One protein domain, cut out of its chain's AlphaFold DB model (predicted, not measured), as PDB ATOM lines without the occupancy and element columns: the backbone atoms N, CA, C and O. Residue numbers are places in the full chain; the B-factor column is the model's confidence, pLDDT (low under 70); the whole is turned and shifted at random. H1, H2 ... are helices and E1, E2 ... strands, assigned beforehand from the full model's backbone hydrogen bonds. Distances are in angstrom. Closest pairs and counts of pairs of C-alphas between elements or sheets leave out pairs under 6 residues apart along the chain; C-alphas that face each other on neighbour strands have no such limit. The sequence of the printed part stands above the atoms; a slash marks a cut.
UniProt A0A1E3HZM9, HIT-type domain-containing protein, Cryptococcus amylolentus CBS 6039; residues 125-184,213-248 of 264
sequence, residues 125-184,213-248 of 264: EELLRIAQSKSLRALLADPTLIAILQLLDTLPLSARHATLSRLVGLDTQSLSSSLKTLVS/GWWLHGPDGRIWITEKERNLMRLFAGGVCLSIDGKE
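Overview. This is residues 125 to 184 and 213 to 248 of the 264 residues of the protein "HIT-type domain-containing protein" of Cryptococcus amylolentus CBS 6039 (UniProt A0A1E3HZM9). One long helix, H6, runs through the middle; H2 is packed alongside it and H1 on its later part, while H3 starts from its earlier part and H4 comes back to it, both about perpendicular to it. A small two-stranded hairpin, E1 and E2, covers H3, and residues 175 to 184, of which 175 to 183 belong to H5, stick out as an arm. The printed part has 96 residues with six named helices and two named strands, in the order H1 H2 H3 H4 H5 E1 E2 H6; the sheet E1 - E2 is antiparallel and the class is mostly helix. The whole is only just compact, close to loose, with a radius of gyration of the C-alphas of 14.8 A, and spans 43 by 38 by 24 A.

Along the chain. H1 is residues 125 to 132, 10.5 A long, and begins at C-alpha 125 at (462.309, 310.789, 332.025). H2 is residues 134 to 139, 8.8 A. H3 is residues 143 to 154, 16.9 A, and H4 residues 157 to 168, 16.5 A. H5 is residues 172 to 183, 15.6 A. After the cut, E1 is residues 214 to 218 and E2 residues 221 to 225, each 13.0 A. H6, residues 227 to 245, is 26.4 A long and ends at C-alpha 245 at (452.949, 306.551, 336.707).

Arrangement. H6 is the hub, touching four helices. H1 touches residues 240 to 244 of H6, closest at the C-alphas of Glu 126 and Ile 244, 5.4 A, at a steep tilt of 50 degrees, opposite ways. H2 touches it at a shallow tilt of 19 degrees, opposite ways, with the C-alphas of Leu 136 and Gly 239 closest at 6.2 A. H3, with residues 144 to 145 alone, touches H6 about perpendicular at 74 degrees, the closest C-alphas being Leu 145 and Met 233, 7.1 A. H4, with residues 167 to 168 alone, touches H6 at 76 degrees, closest at the C-alphas of Leu 167 and Arg 230, 5.4 A. H3 and H4 form a helical hairpin and only just touch, with 3 pairs of C-alphas within 8 A, the closest those of Leu 152 and Arg 160, 6.0 A. The hairpin E1 and E2 has N 216 and O 223 2.8 A apart and N 225 and O 214 2.8 A apart, within hydrogen-bond range; the closest C-alphas of H3 and E1 are Leu 151 and Gly 218, 5.7 A. H5 is close to H4 but not clearly touching, and apart from H6. In each of the six helices every O i to N i+4 pair is within hydrogen-bond range.

Size, cuts and confidence. The C-alphas of Glu 125 and Ser 184 are the two farthest apart, 46.5 A. Residues 185 to 212 are not printed, and C-alphas 184 and 213 are 23.9 A apart across that cut; the links that are printed whole are tight. Without the free stretch the body spans 36 by 27 by 25 A. Mean pLDDT of the printed part is 83.7, with residues 172 to 184 and 246 to 248 under 70.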
ATOM      1  N   GLU A 125     463.204 311.639 332.816       85.94
ATOM      2  CA  GLU A 125     462.309 310.789 332.025       85.94
ATOM      3  C   GLU A 125     460.825 311.079 332.296       85.94
ATOM      4  O   GLU A 125     460.019 311.139 331.369       85.94
ATOM      5  N   GLU A 126     460.455 311.314 333.556       87.62
ATOM      6  CA  GLU A 126     459.091 311.685 333.951       87.62
ATOM      7  C   GLU A 126     458.707 313.048 333.372       87.62
ATOM      8  O   GLU A 126     457.628 313.211 332.801       87.62
ATOM      9  N   LEU A 127     459.622 314.018 333.437       88.44
ATOM     10  CA  LEU A 127     459.437 315.335 332.833       88.44
ATOM     11  C   LEU A 127     459.256 315.248 331.308       88.44
ATOM     12  O   LEU A 127     458.400 315.937 330.748       88.44
ATOM     13  N   LEU A 128     460.010 314.373 330.635       87.50
ATOM     14  CA  LEU A 128     459.841 314.108 329.205       87.50
ATOM     15  C   LEU A 128     458.473 313.488 328.899       87.50
ATOM     16  O   LEU A 128     457.815 313.924 327.951       87.50
ATOM     17  N   ARG A 129     458.009 312.528 329.707       87.56
ATOM     18  CA  ARG A 129     456.682 311.909 329.547       87.56
ATOM     19  C   ARG A 129     455.555 312.925 329.711       87.56
ATOM     20  O   ARG A 129     454.667 312.991 328.859       87.56
ATOM     21  N   ILE A 130     455.639 313.783 330.728       89.19
ATOM     22  CA  ILE A 130     454.706 314.905 330.922       89.19
ATOM     23  C   ILE A 130     454.715 315.820 329.689       89.19
ATOM     24  O   ILE A 130     453.658 316.159 329.157       89.19
ATOM     25  N   ALA A 131     455.895 316.182 329.181       88.00
ATOM     26  CA  ALA A 131     456.016 317.098 328.050       88.00
ATOM     27  C   ALA A 131     455.554 316.509 326.708       88.00
ATOM     28  O   ALA A 131     455.154 317.267 325.820       88.00
ATOM     29  N   GLN A 132     455.609 315.187 326.534       88.75
ATOM     30  CA  GLN A 132     455.146 314.486 325.331       88.75
ATOM     31  C   GLN A 132     453.648 314.142 325.364       88.75
ATOM     32  O   GLN A 132     453.065 313.840 324.319       88.75
ATOM     33  N   SER A 133     453.010 314.218 326.533       89.88
ATOM     34  CA  SER A 133     451.611 313.843 326.726       89.88
ATOM     35  C   SER A 133     450.642 314.709 325.906       89.88
ATOM     36  O   SER A 133     450.560 315.930 326.057       89.88
ATOM     37  N   LYS A 134     449.867 314.065 325.020       89.62
ATOM     38  CA  LYS A 134     448.858 314.734 324.174       89.62
ATOM     39  C   LYS A 134     447.643 315.206 324.978       89.62
ATOM     40  O   LYS A 134     447.092 316.256 324.668       89.62
ATOM     41  N   SER A 135     447.242 314.456 326.007       89.25
ATOM     42  CA  SER A 135     446.103 314.810 326.866       89.25
ATOM     43  C   SER A 135     446.389 316.077 327.666       89.25
ATOM     44  O   SER A 135     445.559 316.982 327.693       89.25
ATOM     45  N   LEU A 136     447.593 316.192 328.237       91.00
ATOM     46  CA  LEU A 136     448.019 317.406 328.930       91.00
ATOM     47  C   LEU A 136     448.095 318.606 327.986       91.00
ATOM     48  O   LEU A 136     447.659 319.688 328.356       91.00
ATOM     49  N   ARG A 137     448.569 318.421 326.747       90.94
ATOM     50  CA  ARG A 137     448.554 319.494 325.737       90.94
ATOM     51  C   ARG A 137     447.143 319.955 325.374       90.94
ATOM     52  O   ARG A 137     446.950 321.149 325.185       90.94
ATOM     53  N   ALA A 138     446.175 319.042 325.299       91.75
ATOM     54  CA  ALA A 138     444.779 319.398 325.053       91.75
ATOM     55  C   ALA A 138     444.174 320.189 326.226       91.75
ATOM     56  O   ALA A 138     443.488 321.177 325.999       91.75
ATOM     57  N   LEU A 139     444.478 319.806 327.473       91.75
ATOM     58  CA  LEU A 139     444.038 320.547 328.662       91.75
ATOM     59  C   LEU A 139     444.701 321.928 328.760       91.75
ATOM     60  O   LEU A 139     444.039 322.910 329.077       91.75
ATOM     61  N   LEU A 140     445.993 322.022 328.438       91.56
ATOM     62  CA  LEU A 140     446.738 323.285 328.409       91.56
ATOM     63  C   LEU A 140     446.337 324.210 327.252       91.56
ATOM     64  O   LEU A 140     446.814 325.338 327.208       91.56
ATOM     65  N   ALA A 141     445.481 323.776 326.323       93.25
ATOM     66  CA  ALA A 141     444.894 324.675 325.331       93.25
ATOM     67  C   ALA A 141     443.866 325.636 325.959       93.25
ATOM     68  O   ALA A 141     443.569 326.677 325.373       93.25
ATOM     69  N   ASP A 142     443.335 325.307 327.143       93.75
ATOM     70  CA  ASP A 142     442.392 326.160 327.858       93.75
ATOM     71  C   ASP A 142     443.120 327.361 328.506       93.75
ATOM     72  O   ASP A 142     443.988 327.175 329.372       93.75
ATOM     73  N   PRO A 143     442.773 328.612 328.136       92.81
ATOM     74  CA  PRO A 143     443.406 329.806 328.694       92.81
ATOM     75  C   PRO A 143     443.163 329.969 330.200       92.81
ATOM     76  O   PRO A 143     443.983 330.581 330.886       92.81
ATOM     77  N   THR A 144     442.065 329.426 330.734       91.56
ATOM     78  CA  THR A 144     441.741 329.534 332.164       91.56
ATOM     79  C   THR A 144     442.730 328.741 333.011       91.56
ATOM     80  O   THR A 144     443.253 329.256 334.001       91.56
ATOM     81  N   LEU A 145     443.063 327.523 332.576       92.38
ATOM     82  CA  LEU A 145     444.044 326.673 333.234       92.38
ATOM     83  C   LEU A 145     445.433 327.314 333.194       92.38
ATOM     84  O   LEU A 145     446.113 327.358 334.219       92.38
ATOM     85  N   ILE A 146     445.835 327.872 332.045       93.00
ATOM     86  CA  ILE A 146     447.110 328.593 331.922       93.00
ATOM     87  C   ILE A 146     447.166 329.759 332.916       93.00
ATOM     88  O   ILE A 146     448.162 329.905 333.625       93.00
ATOM     89  N   ALA A 147     446.103 330.563 333.007       91.75
ATOM     90  CA  ALA A 147     446.051 331.701 333.921       91.75
ATOM     91  C   ALA A 147     446.158 331.264 335.393       91.75
ATOM     92  O   ALA A 147     446.883 331.886 336.170       91.75
ATOM     93  N   ILE A 148     445.490 330.169 335.775       92.31
ATOM     94  CA  ILE A 148     445.590 329.594 337.125       92.31
ATOM     95  C   ILE A 148     447.024 329.133 337.412       92.31
ATOM     96  O   ILE A 148     447.561 329.455 338.470       92.31
ATOM     97  N   LEU A 149     447.666 328.422 336.479       92.38
ATOM     98  CA  LEU A 149     449.041 327.938 336.643       92.38
ATOM     99  C   LEU A 149     450.049 329.090 336.756       92.38
ATOM    100  O   LEU A 149     450.890 329.078 337.653       92.38
ATOM    101  N   GLN A 150     449.923 330.121 335.918       92.06
ATOM    102  CA  GLN A 150     450.756 331.325 335.999       92.06
ATOM    103  C   GLN A 150     450.590 332.036 337.345       92.06
ATOM    104  O   GLN A 150     451.576 332.434 337.964       92.06
ATOM    105  N   LEU A 151     449.354 332.147 337.839       92.31
ATOM    106  CA  LEU A 151     449.087 332.750 339.139       92.31
ATOM    107  C   LEU A 151     449.707 331.925 340.275       92.31
ATOM    108  O   LEU A 151     450.320 332.489 341.178       92.31
ATOM    109  N   LEU A 152     449.618 330.594 340.209       91.31
ATOM    110  CA  LEU A 152     450.227 329.693 341.192       91.31
ATOM    111  C   LEU A 152     451.759 329.793 341.233       91.31
ATOM    112  O   LEU A 152     452.340 329.670 342.313       91.31
ATOM    113  N   ASP A 153     452.413 330.043 340.100       91.00
ATOM    114  CA  ASP A 153     453.870 330.202 340.036       91.00
ATOM    115  C   ASP A 153     454.362 331.533 340.629       91.00
ATOM    116  O   ASP A 153     455.502 331.621 341.084       91.00
ATOM    117  N   THR A 154     453.503 332.551 340.694       91.62
ATOM    118  CA  THR A 154     453.829 333.841 341.334       91.62
ATOM    119  C   THR A 154     453.688 333.820 342.862       91.62
ATOM    120  O   THR A 154     454.140 334.746 343.542       91.62
ATOM    121  N   LEU A 155     453.065 332.779 343.429       89.94
ATOM    122  CA  LEU A 155     452.799 332.681 344.863       89.94
ATOM    123  C   LEU A 155     454.015 332.183 345.662       89.94
ATOM    124  O   LEU A 155     454.787 331.347 345.187       89.94
ATOM    125  N   PRO A 156     454.169 332.623 346.927       87.75
ATOM    126  CA  PRO A 156     455.172 332.060 347.825       87.75
ATOM    127  C   PRO A 156     454.860 330.589 348.150       87.75
ATOM    128  O   PRO A 156     453.697 330.187 348.204       87.75
ATOM    129  N   LEU A 157     455.901 329.795 348.424       86.06
ATOM    130  CA  LEU A 157     455.826 328.329 348.544       86.06
ATOM    131  C   LEU A 157     454.738 327.827 349.513       86.06
ATOM    132  O   LEU A 157     453.992 326.907 349.183       86.06
ATOM    133  N   SER A 158     454.603 328.453 350.686       86.12
ATOM    134  CA  SER A 158     453.588 328.071 351.678       86.12
ATOM    135  C   SER A 158     452.158 328.324 351.188       86.12
ATOM    136  O   SER A 158     451.284 327.475 351.364       86.12
ATOM    137  N   ALA A 159     451.920 329.462 350.531       88.19
ATOM    138  CA  ALA A 159     450.618 329.793 349.961       88.19
ATOM    139  C   ALA A 159     450.293 328.891 348.765       88.19
ATOM    140  O   ALA A 159     449.163 328.423 348.647       88.19
ATOM    141  N   ARG A 160     451.291 328.577 347.927       90.75
ATOM    142  CA  ARG A 160     451.140 327.673 346.783       90.75
ATOM    143  C   ARG A 160     450.600 326.315 347.222       90.75
ATOM    144  O   ARG A 160     449.590 325.876 346.681       90.75
ATOM    145  N   HIS A 161     451.195 325.683 348.235       88.75
ATOM    146  CA  HIS A 161     450.721 324.379 348.716       88.75
ATOM    147  C   HIS A 161     449.283 324.443 349.244       88.75
ATOM    148  O   HIS A 161     448.450 323.651 348.814       88.75
ATOM    149  N   ALA A 162     448.952 325.434 350.080       88.75
ATOM    150  CA  ALA A 162     447.591 325.599 350.596       88.75
ATOM    151  C   ALA A 162     446.559 325.819 349.473       88.75
ATOM    152  O   ALA A 162     445.477 325.229 349.483       88.75
ATOM    153  N   THR A 163     446.900 326.638 348.472       90.25
ATOM    154  CA  THR A 163     446.023 326.880 347.318       90.25
ATOM    155  C   THR A 163     445.849 325.635 346.458       90.25
ATOM    156  O   THR A 163     444.715 325.322 346.111       90.25
ATOM    157  N   LEU A 164     446.918 324.880 346.179       90.12
ATOM    158  CA  LEU A 164     446.857 323.623 345.430       90.12
ATOM    159  C   LEU A 164     445.993 322.580 346.143       90.12
ATOM    160  O   LEU A 164     445.115 321.991 345.513       90.12
ATOM    161  N   SER A 165     446.168 322.403 347.457       88.81
ATOM    162  CA  SER A 165     445.333 321.501 348.259       88.81
ATOM    163  C   SER A 165     443.854 321.871 348.158       88.81
ATOM    164  O   SER A 165     443.012 320.998 347.949       88.81
ATOM    165  N   ARG A 166     443.526 323.167 348.214       89.38
ATOM    166  CA  ARG A 166     442.149 323.652 348.054       89.38
ATOM    167  C   ARG A 166     441.609 323.466 346.633       89.38
ATOM    168  O   ARG A 166     440.432 323.158 346.467       89.38
ATOM    169  N   LEU A 167     442.445 323.649 345.614       90.06
ATOM    170  CA  LEU A 167     442.043 323.578 344.208       90.06
ATOM    171  C   LEU A 167     441.785 322.131 343.766       90.06
ATOM    172  O   LEU A 167     440.793 321.861 343.091       90.06
ATOM    173  N   VAL A 168     442.617 321.194 344.230       87.19
ATOM    174  CA  VAL A 168     442.426 319.750 344.019       87.19
ATOM    175  C   VAL A 168     441.317 319.193 344.929       87.19
ATOM    176  O   VAL A 168     440.615 318.260 344.544       87.19
ATOM    177  N   GLY A 169     441.065 319.816 346.084       81.88
ATOM    178  CA  GLY A 169     440.042 319.391 347.050       81.88
ATOM    179  C   GLY A 169     440.566 318.449 348.138       81.88
ATOM    180  O   GLY A 169     439.776 317.778 348.792       81.88
ATOM    181  N   LEU A 170     441.884 318.419 348.340       77.94
ATOM    182  CA  LEU A 170     442.558 317.709 349.434       77.94
ATOM    183  C   LEU A 170     442.567 318.514 350.742       77.94
ATOM    184  O   LEU A 170     443.148 318.082 351.735       77.94
ATOM    185  N   ASP A 171     441.960 319.702 350.751       76.75
ATOM    186  CA  ASP A 171     441.849 320.498 351.963       76.75
ATOM    187  C   ASP A 171     440.835 319.897 352.948       76.75
ATOM    188  O   ASP A 171     439.773 319.381 352.585       76.75
ATOM    189  N   THR A 172     441.152 320.027 354.231       68.00
ATOM    190  CA  THR A 172     440.335 319.566 355.364       68.00
ATOM    191  C   THR A 172     438.897 320.094 355.324       68.00
ATOM    192  O   THR A 172     437.960 319.398 355.726       68.00
ATOM    193  N   GLN A 173     438.681 321.300 354.793       63.75
ATOM    194  CA  GLN A 173     437.351 321.902 354.677       63.75
ATOM    195  C   GLN A 173     436.501 321.231 353.588       63.75
ATOM    196  O   GLN A 173     435.312 320.993 353.793       63.75
ATOM    197  N   SER A 174     437.107 320.848 352.463       60.81
ATOM    198  CA  SER A 174     436.420 320.113 351.394       60.81
ATOM    199  C   SER A 174     436.097 318.676 351.810       60.81
ATOM    200  O   SER A 174     434.979 318.209 351.589       60.81
ATOM    201  N   LEU A 175     437.031 318.005 352.493       60.69
ATOM    202  CA  LEU A 175     436.810 316.658 353.030       60.69
ATOM    203  C   LEU A 175     435.733 316.647 354.124       60.69
ATOM    204  O   LEU A 175     434.858 315.784 354.124       60.69
ATOM    205  N   SER A 176     435.743 317.632 355.028       59.41
ATOM    206  CA  SER A 176     434.717 317.739 356.074       59.41
ATOM    207  C   SER A 176     433.334 318.096 355.525       59.41
ATOM    208  O   SER A 176     432.343 317.640 356.086       59.41
ATOM    209  N   SER A 177     433.230 318.843 354.420       59.19
ATOM    210  CA  SER A 177     431.942 319.065 353.748       59.19
ATOM    211  C   SER A 177     431.373 317.771 353.163       59.19
ATOM    212  O   SER A 177     430.196 317.484 353.357       59.19
ATOM    213  N   SER A 178     432.208 316.950 352.517       56.38
ATOM    214  CA  SER A 178     431.793 315.642 351.990       56.38
ATOM    215  C   SER A 178     431.409 314.657 353.106       56.38
ATOM    216  O   SER A 178     430.408 313.947 353.008       56.38
ATOM    217  N   LEU A 179     432.147 314.667 354.223       54.34
ATOM    218  CA  LEU A 179     431.834 313.847 355.395       54.34
ATOM    219  C   LEU A 179     430.563 314.303 356.122       54.34
ATOM    220  O   LEU A 179     429.851 313.456 356.645       54.34
ATOM    221  N   LYS A 180     430.226 315.601 356.132       54.94
ATOM    222  CA  LYS A 180     428.946 316.082 356.687       54.94
ATOM    223  C   LYS A 180     427.755 315.500 355.926       54.94
ATOM    224  O   LYS A 180     426.805 315.066 356.563       54.94
ATOM    225  N   THR A 181     427.838 315.392 354.600       56.41
ATOM    226  CA  THR A 181     426.790 314.754 353.784       56.41
ATOM    227  C   THR A 181     426.636 313.263 354.101       56.41
ATOM    228  O   THR A 181     425.521 312.754 354.127       56.41
ATOM    229  N   LEU A 182     427.733 312.558 354.399       54.84
ATOM    230  CA  LEU A 182     427.695 311.129 354.739       54.84
ATOM    231  C   LEU A 182     427.306 310.846 356.199       54.84
ATOM    232  O   LEU A 182     426.643 309.848 356.475       54.84
ATOM    233  N   VAL A 183     427.705 311.700 357.143       55.69
ATOM    234  CA  VAL A 183     427.425 311.515 358.578       55.69
ATOM    235  C   VAL A 183     426.007 311.969 358.929       55.69
ATOM    236  O   VAL A 183     425.351 311.315 359.736       55.69
ATOM    237  N   SER A 184     425.470 312.997 358.264       53.75
ATOM    238  CA  SER A 184     424.060 313.385 358.416       53.75
ATOM    239  C   SER A 184     423.070 312.343 357.875       53.75
ATOM    240  O   SER A 184     421.896 312.408 358.218       53.75
ATOM    241  N   GLY A 213     432.023 329.867 344.738       83.62
ATOM    242  CA  GLY A 213     433.364 330.166 344.249       83.62
ATOM    243  C   GLY A 213     434.184 330.981 345.246       83.62
ATOM    244  O   GLY A 213     433.677 331.517 346.232       83.62
ATOM    245  N   TRP A 214     435.487 331.074 344.998       89.44
ATOM    246  CA  TRP A 214     436.389 331.901 345.799       89.44
ATOM    247  C   TRP A 214     437.437 332.589 344.925       89.44
ATOM    248  O   TRP A 214     437.808 332.091 343.866       89.44
ATOM    249  N   TRP A 215     437.932 333.743 345.372       90.12
ATOM    250  CA  TRP A 215     438.986 334.476 344.669       90.12
ATOM    251  C   TRP A 215     440.368 333.916 345.011       90.12
ATOM    252  O   TRP A 215     440.805 333.985 346.165       90.12
ATOM    253  N   LEU A 216     441.090 333.450 343.996       89.81
ATOM    254  CA  LEU A 216     442.532 333.262 344.072       89.81
ATOM    255  C   LEU A 216     443.206 334.600 343.784       89.81
ATOM    256  O   LEU A 216     442.993 335.198 342.730       89.81
ATOM    257  N   HIS A 217     443.998 335.071 344.739       87.94
ATOM    258  CA  HIS A 217     444.726 336.328 344.640       87.94
ATOM    259  C   HIS A 217     446.197 336.019 344.404       87.94
ATOM    260  O   HIS A 217     446.790 335.276 345.185       87.94
ATOM    261  N   GLY A 218     446.781 336.610 343.372       83.06
ATOM    262  CA  GLY A 218     448.226 336.697 343.224       83.06
ATOM    263  C   GLY A 218     448.693 338.153 343.219       83.06
ATOM    264  O   GLY A 218     447.873 339.070 343.302       83.06
ATOM    265  N   PRO A 219     450.012 338.376 343.144       77.44
ATOM    266  CA  PRO A 219     450.597 339.712 343.105       77.44
ATOM    267  C   PRO A 219     450.113 340.542 341.906       77.44
ATOM    268  O   PRO A 219     449.903 341.742 342.060       77.44
ATOM    269  N   ASP A 220     449.870 339.899 340.757       77.19
ATOM    270  CA  ASP A 220     449.585 340.576 339.482       77.19
ATOM    271  C   ASP A 220     448.107 340.491 339.046       77.19
ATOM    272  O   ASP A 220     447.735 340.998 337.988       77.19
ATOM    273  N   GLY A 221     447.233 339.864 339.841       84.81
ATOM    274  CA  GLY A 221     445.825 339.702 339.475       84.81
ATOM    275  C   GLY A 221     445.011 338.817 340.415       84.81
ATOM    276  O   GLY A 221     445.515 338.273 341.398       84.81
ATOM    277  N   ARG A 222     443.718 338.668 340.106       90.00
ATOM    278  CA  ARG A 222     442.812 337.754 340.815       90.00
ATOM    279  C   ARG A 222     441.933 336.980 339.841       90.00
ATOM    280  O   ARG A 222     441.464 337.547 338.859       90.00
ATOM    281  N   ILE A 223     441.688 335.710 340.146       91.12
ATOM    282  CA  ILE A 223     440.858 334.801 339.346       91.12
ATOM    283  C   ILE A 223     439.757 334.243 340.248       91.12
ATOM    284  O   ILE A 223     440.017 333.883 341.397       91.12
ATOM    285  N   TRP A 224     438.523 334.201 339.749       91.81
ATOM    286  CA  TRP A 224     437.411 333.566 340.451       91.81
ATOM    287  C   TRP A 224     437.416 332.073 340.143       91.81
ATOM    288  O   TRP A 224     437.332 331.685 338.982       91.81
ATOM    289  N   ILE A 225     437.547 331.244 341.175       92.69
ATOM    290  CA  ILE A 225     437.580 329.789 341.052       92.69
ATOM    291  C   ILE A 225     436.210 329.243 341.426       92.69
ATOM    292  O   ILE A 225     435.817 329.302 342.595       92.69
ATOM    293  N   THR A 226     435.521 328.662 340.451       92.06
ATOM    294  CA  THR A 226     434.283 327.897 340.626       92.06
ATOM    295  C   THR A 226     434.570 326.394 340.590       92.06
ATOM    296  O   THR A 226     435.718 325.946 340.538       92.06
ATOM    297  N   GLU A 227     433.523 325.573 340.638       88.19
ATOM    298  CA  GLU A 227     433.659 324.126 340.491       88.19
ATOM    299  C   GLU A 227     434.217 323.698 339.128       88.19
ATOM    300  O   GLU A 227     434.954 322.713 339.065       88.19
ATOM    301  N   LYS A 228     433.937 324.456 338.062       90.38
ATOM    302  CA  LYS A 228     434.436 324.163 336.712       90.38
ATOM    303  C   LYS A 228     435.965 324.219 336.677       90.38
ATOM    304  O   LYS A 228     436.599 323.244 336.279       90.38
ATOM    305  N   GLU A 229     436.565 325.295 337.188       91.50
ATOM    306  CA  GLU A 229     438.024 325.448 337.244       91.50
ATOM    307  C   GLU A 229     438.670 324.435 338.197       91.50
ATOM    308  O   GLU A 229     439.739 323.896 337.900       91.50
ATOM    309  N   ARG A 230     438.013 324.111 339.323       90.19
ATOM    310  CA  ARG A 230     438.477 323.029 340.212       90.19
ATOM    311  C   ARG A 230     438.508 321.689 339.484       90.19
ATOM    312  O   ARG A 230     439.477 320.947 339.613       90.19
ATOM    313  N   ASN A 231     437.469 321.374 338.713       90.38
ATOM    314  CA  ASN A 231     437.407 320.132 337.953       90.38
ATOM    315  C   ASN A 231     438.495 320.082 336.869       90.38
ATOM    316  O   ASN A 231     439.203 319.086 336.763       90.38
ATOM    317  N   LEU A 232     438.716 321.185 336.145       91.62
ATOM    318  CA  LEU A 232     439.809 321.289 335.173       91.62
ATOM    319  C   LEU A 232     441.177 321.033 335.809       91.62
ATOM    320  O   LEU A 232     441.966 320.257 335.274       91.62
ATOM    321  N   MET A 233     441.451 321.612 336.979       92.38
ATOM    322  CA  MET A 233     442.707 321.338 337.676       92.38
ATOM    323  C   MET A 233     442.812 319.892 338.153       92.38
ATOM    324  O   MET A 233     443.898 319.326 338.104       92.38
ATOM    325  N   ARG A 234     441.721 319.271 338.615       90.88
ATOM    326  CA  ARG A 234     441.742 317.848 338.994       90.88
ATOM    327  C   ARG A 234     442.047 316.962 337.794       90.88
ATOM    328  O   ARG A 234     442.855 316.049 337.921       90.88
ATOM    329  N   LEU A 235     441.458 317.255 336.635       91.31
ATOM    330  CA  LEU A 235     441.763 316.559 335.385       91.31
ATOM    331  C   LEU A 235     443.219 316.771 334.963       91.31
ATOM    332  O   LEU A 235     443.884 315.817 334.570       91.31
ATOM    333  N   PHE A 236     443.735 317.995 335.094       92.94
ATOM    334  CA  PHE A 236     445.141 318.295 334.835       92.94
ATOM    335  C   PHE A 236     446.069 317.529 335.786       92.94
ATOM    336  O   PHE A 236     446.970 316.835 335.324       92.94
ATOM    337  N   ALA A 237     445.818 317.586 337.095       90.44
ATOM    338  CA  ALA A 237     446.592 316.872 338.105       90.44
ATOM    339  C   ALA A 237     446.550 315.354 337.882       90.44
ATOM    340  O   ALA A 237     447.593 314.710 337.878       90.44
ATOM    341  N   GLY A 238     445.369 314.794 337.603       87.25
ATOM    342  CA  GLY A 238     445.213 313.383 337.251       87.25
ATOM    343  C   GLY A 238     445.971 313.016 335.976       87.25
ATOM    344  O   GLY A 238     446.657 312.002 335.940       87.25
ATOM    345  N   GLY A 239     445.931 313.867 334.948       89.19
ATOM    346  CA  GLY A 239     446.707 313.681 333.722       89.19
ATOM    347  C   GLY A 239     448.222 313.717 333.949       89.19
ATOM    348  O   GLY A 239     448.955 312.983 333.283       89.19
ATOM    349  N   VAL A 240     448.695 314.544 334.889       90.44
ATOM    350  CA  VAL A 240     450.105 314.592 335.298       90.44
ATOM    351  C   VAL A 240     450.482 313.297 336.010       90.44
ATOM    352  O   VAL A 240     451.449 312.670 335.587       90.44
ATOM    353  N   CYS A 241     449.696 312.847 336.995       87.06
ATOM    354  CA  CYS A 241     449.933 311.571 337.679       87.06
ATOM    355  C   CYS A 241     449.964 310.403 336.686       87.06
ATOM    356  O   CYS A 241     450.959 309.700 336.612       87.06
ATOM    357  N   LEU A 242     448.968 310.286 335.801       86.00
ATOM    358  CA  LEU A 242     448.944 309.252 334.756       86.00
ATOM    359  C   LEU A 242     450.173 309.297 333.833       86.00
ATOM    360  O   LEU A 242     450.634 308.267 333.345       86.00
ATOM    361  N   SER A 243     450.713 310.489 333.572       86.62
ATOM    362  CA  SER A 243     451.916 310.639 332.749       86.62
ATOM    363  C   SER A 243     453.194 310.242 333.499       86.62
ATOM    364  O   SER A 243     454.142 309.811 332.844       86.62
ATOM    365  N   ILE A 244     453.223 310.373 334.833       85.25
ATOM    366  CA  ILE A 244     454.335 309.996 335.727       85.25
ATOM    367  C   ILE A 244     454.294 308.505 336.077       85.25
ATOM    368  O   ILE A 244     455.339 307.854 336.075       85.25
ATOM    369  N   ASP A 245     453.112 307.945 336.292       75.81
ATOM    370  CA  ASP A 245     452.949 306.551 336.707       75.81
ATOM    371  C   ASP A 245     453.046 305.585 335.512       75.81
ATOM    372  O   ASP A 245     453.529 304.468 335.661       75.81
ATOM    373  N   GLY A 246     452.722 306.052 334.297       62.53
ATOM    374  CA  GLY A 246     452.713 305.230 333.083       62.53
ATOM    375  C   GLY A 246     451.318 304.670 332.786       62.53
ATOM    376  O   GLY A 246     450.447 304.623 333.650       62.53
ATOM    377  N   LYS A 247     451.054 304.309 331.524       55.28
ATOM    378  CA  LYS A 247     449.763 303.727 331.127       55.28
ATOM    379  C   LYS A 247     449.701 302.252 331.513       55.28
ATOM    380  O   LYS A 247     450.633 301.515 331.220       55.28
ATOM    381  N   GLU A 248     448.550 301.837 332.036       51.41
ATOM    382  CA  GLU A 248     448.125 300.438 332.078       51.41
ATOM    383  C   GLU A 248     448.179 299.824 330.670       51.41
ATOM    384  O   GLU A 248     447.407 300.192 329.780       51.41
TER     385      GLU A 248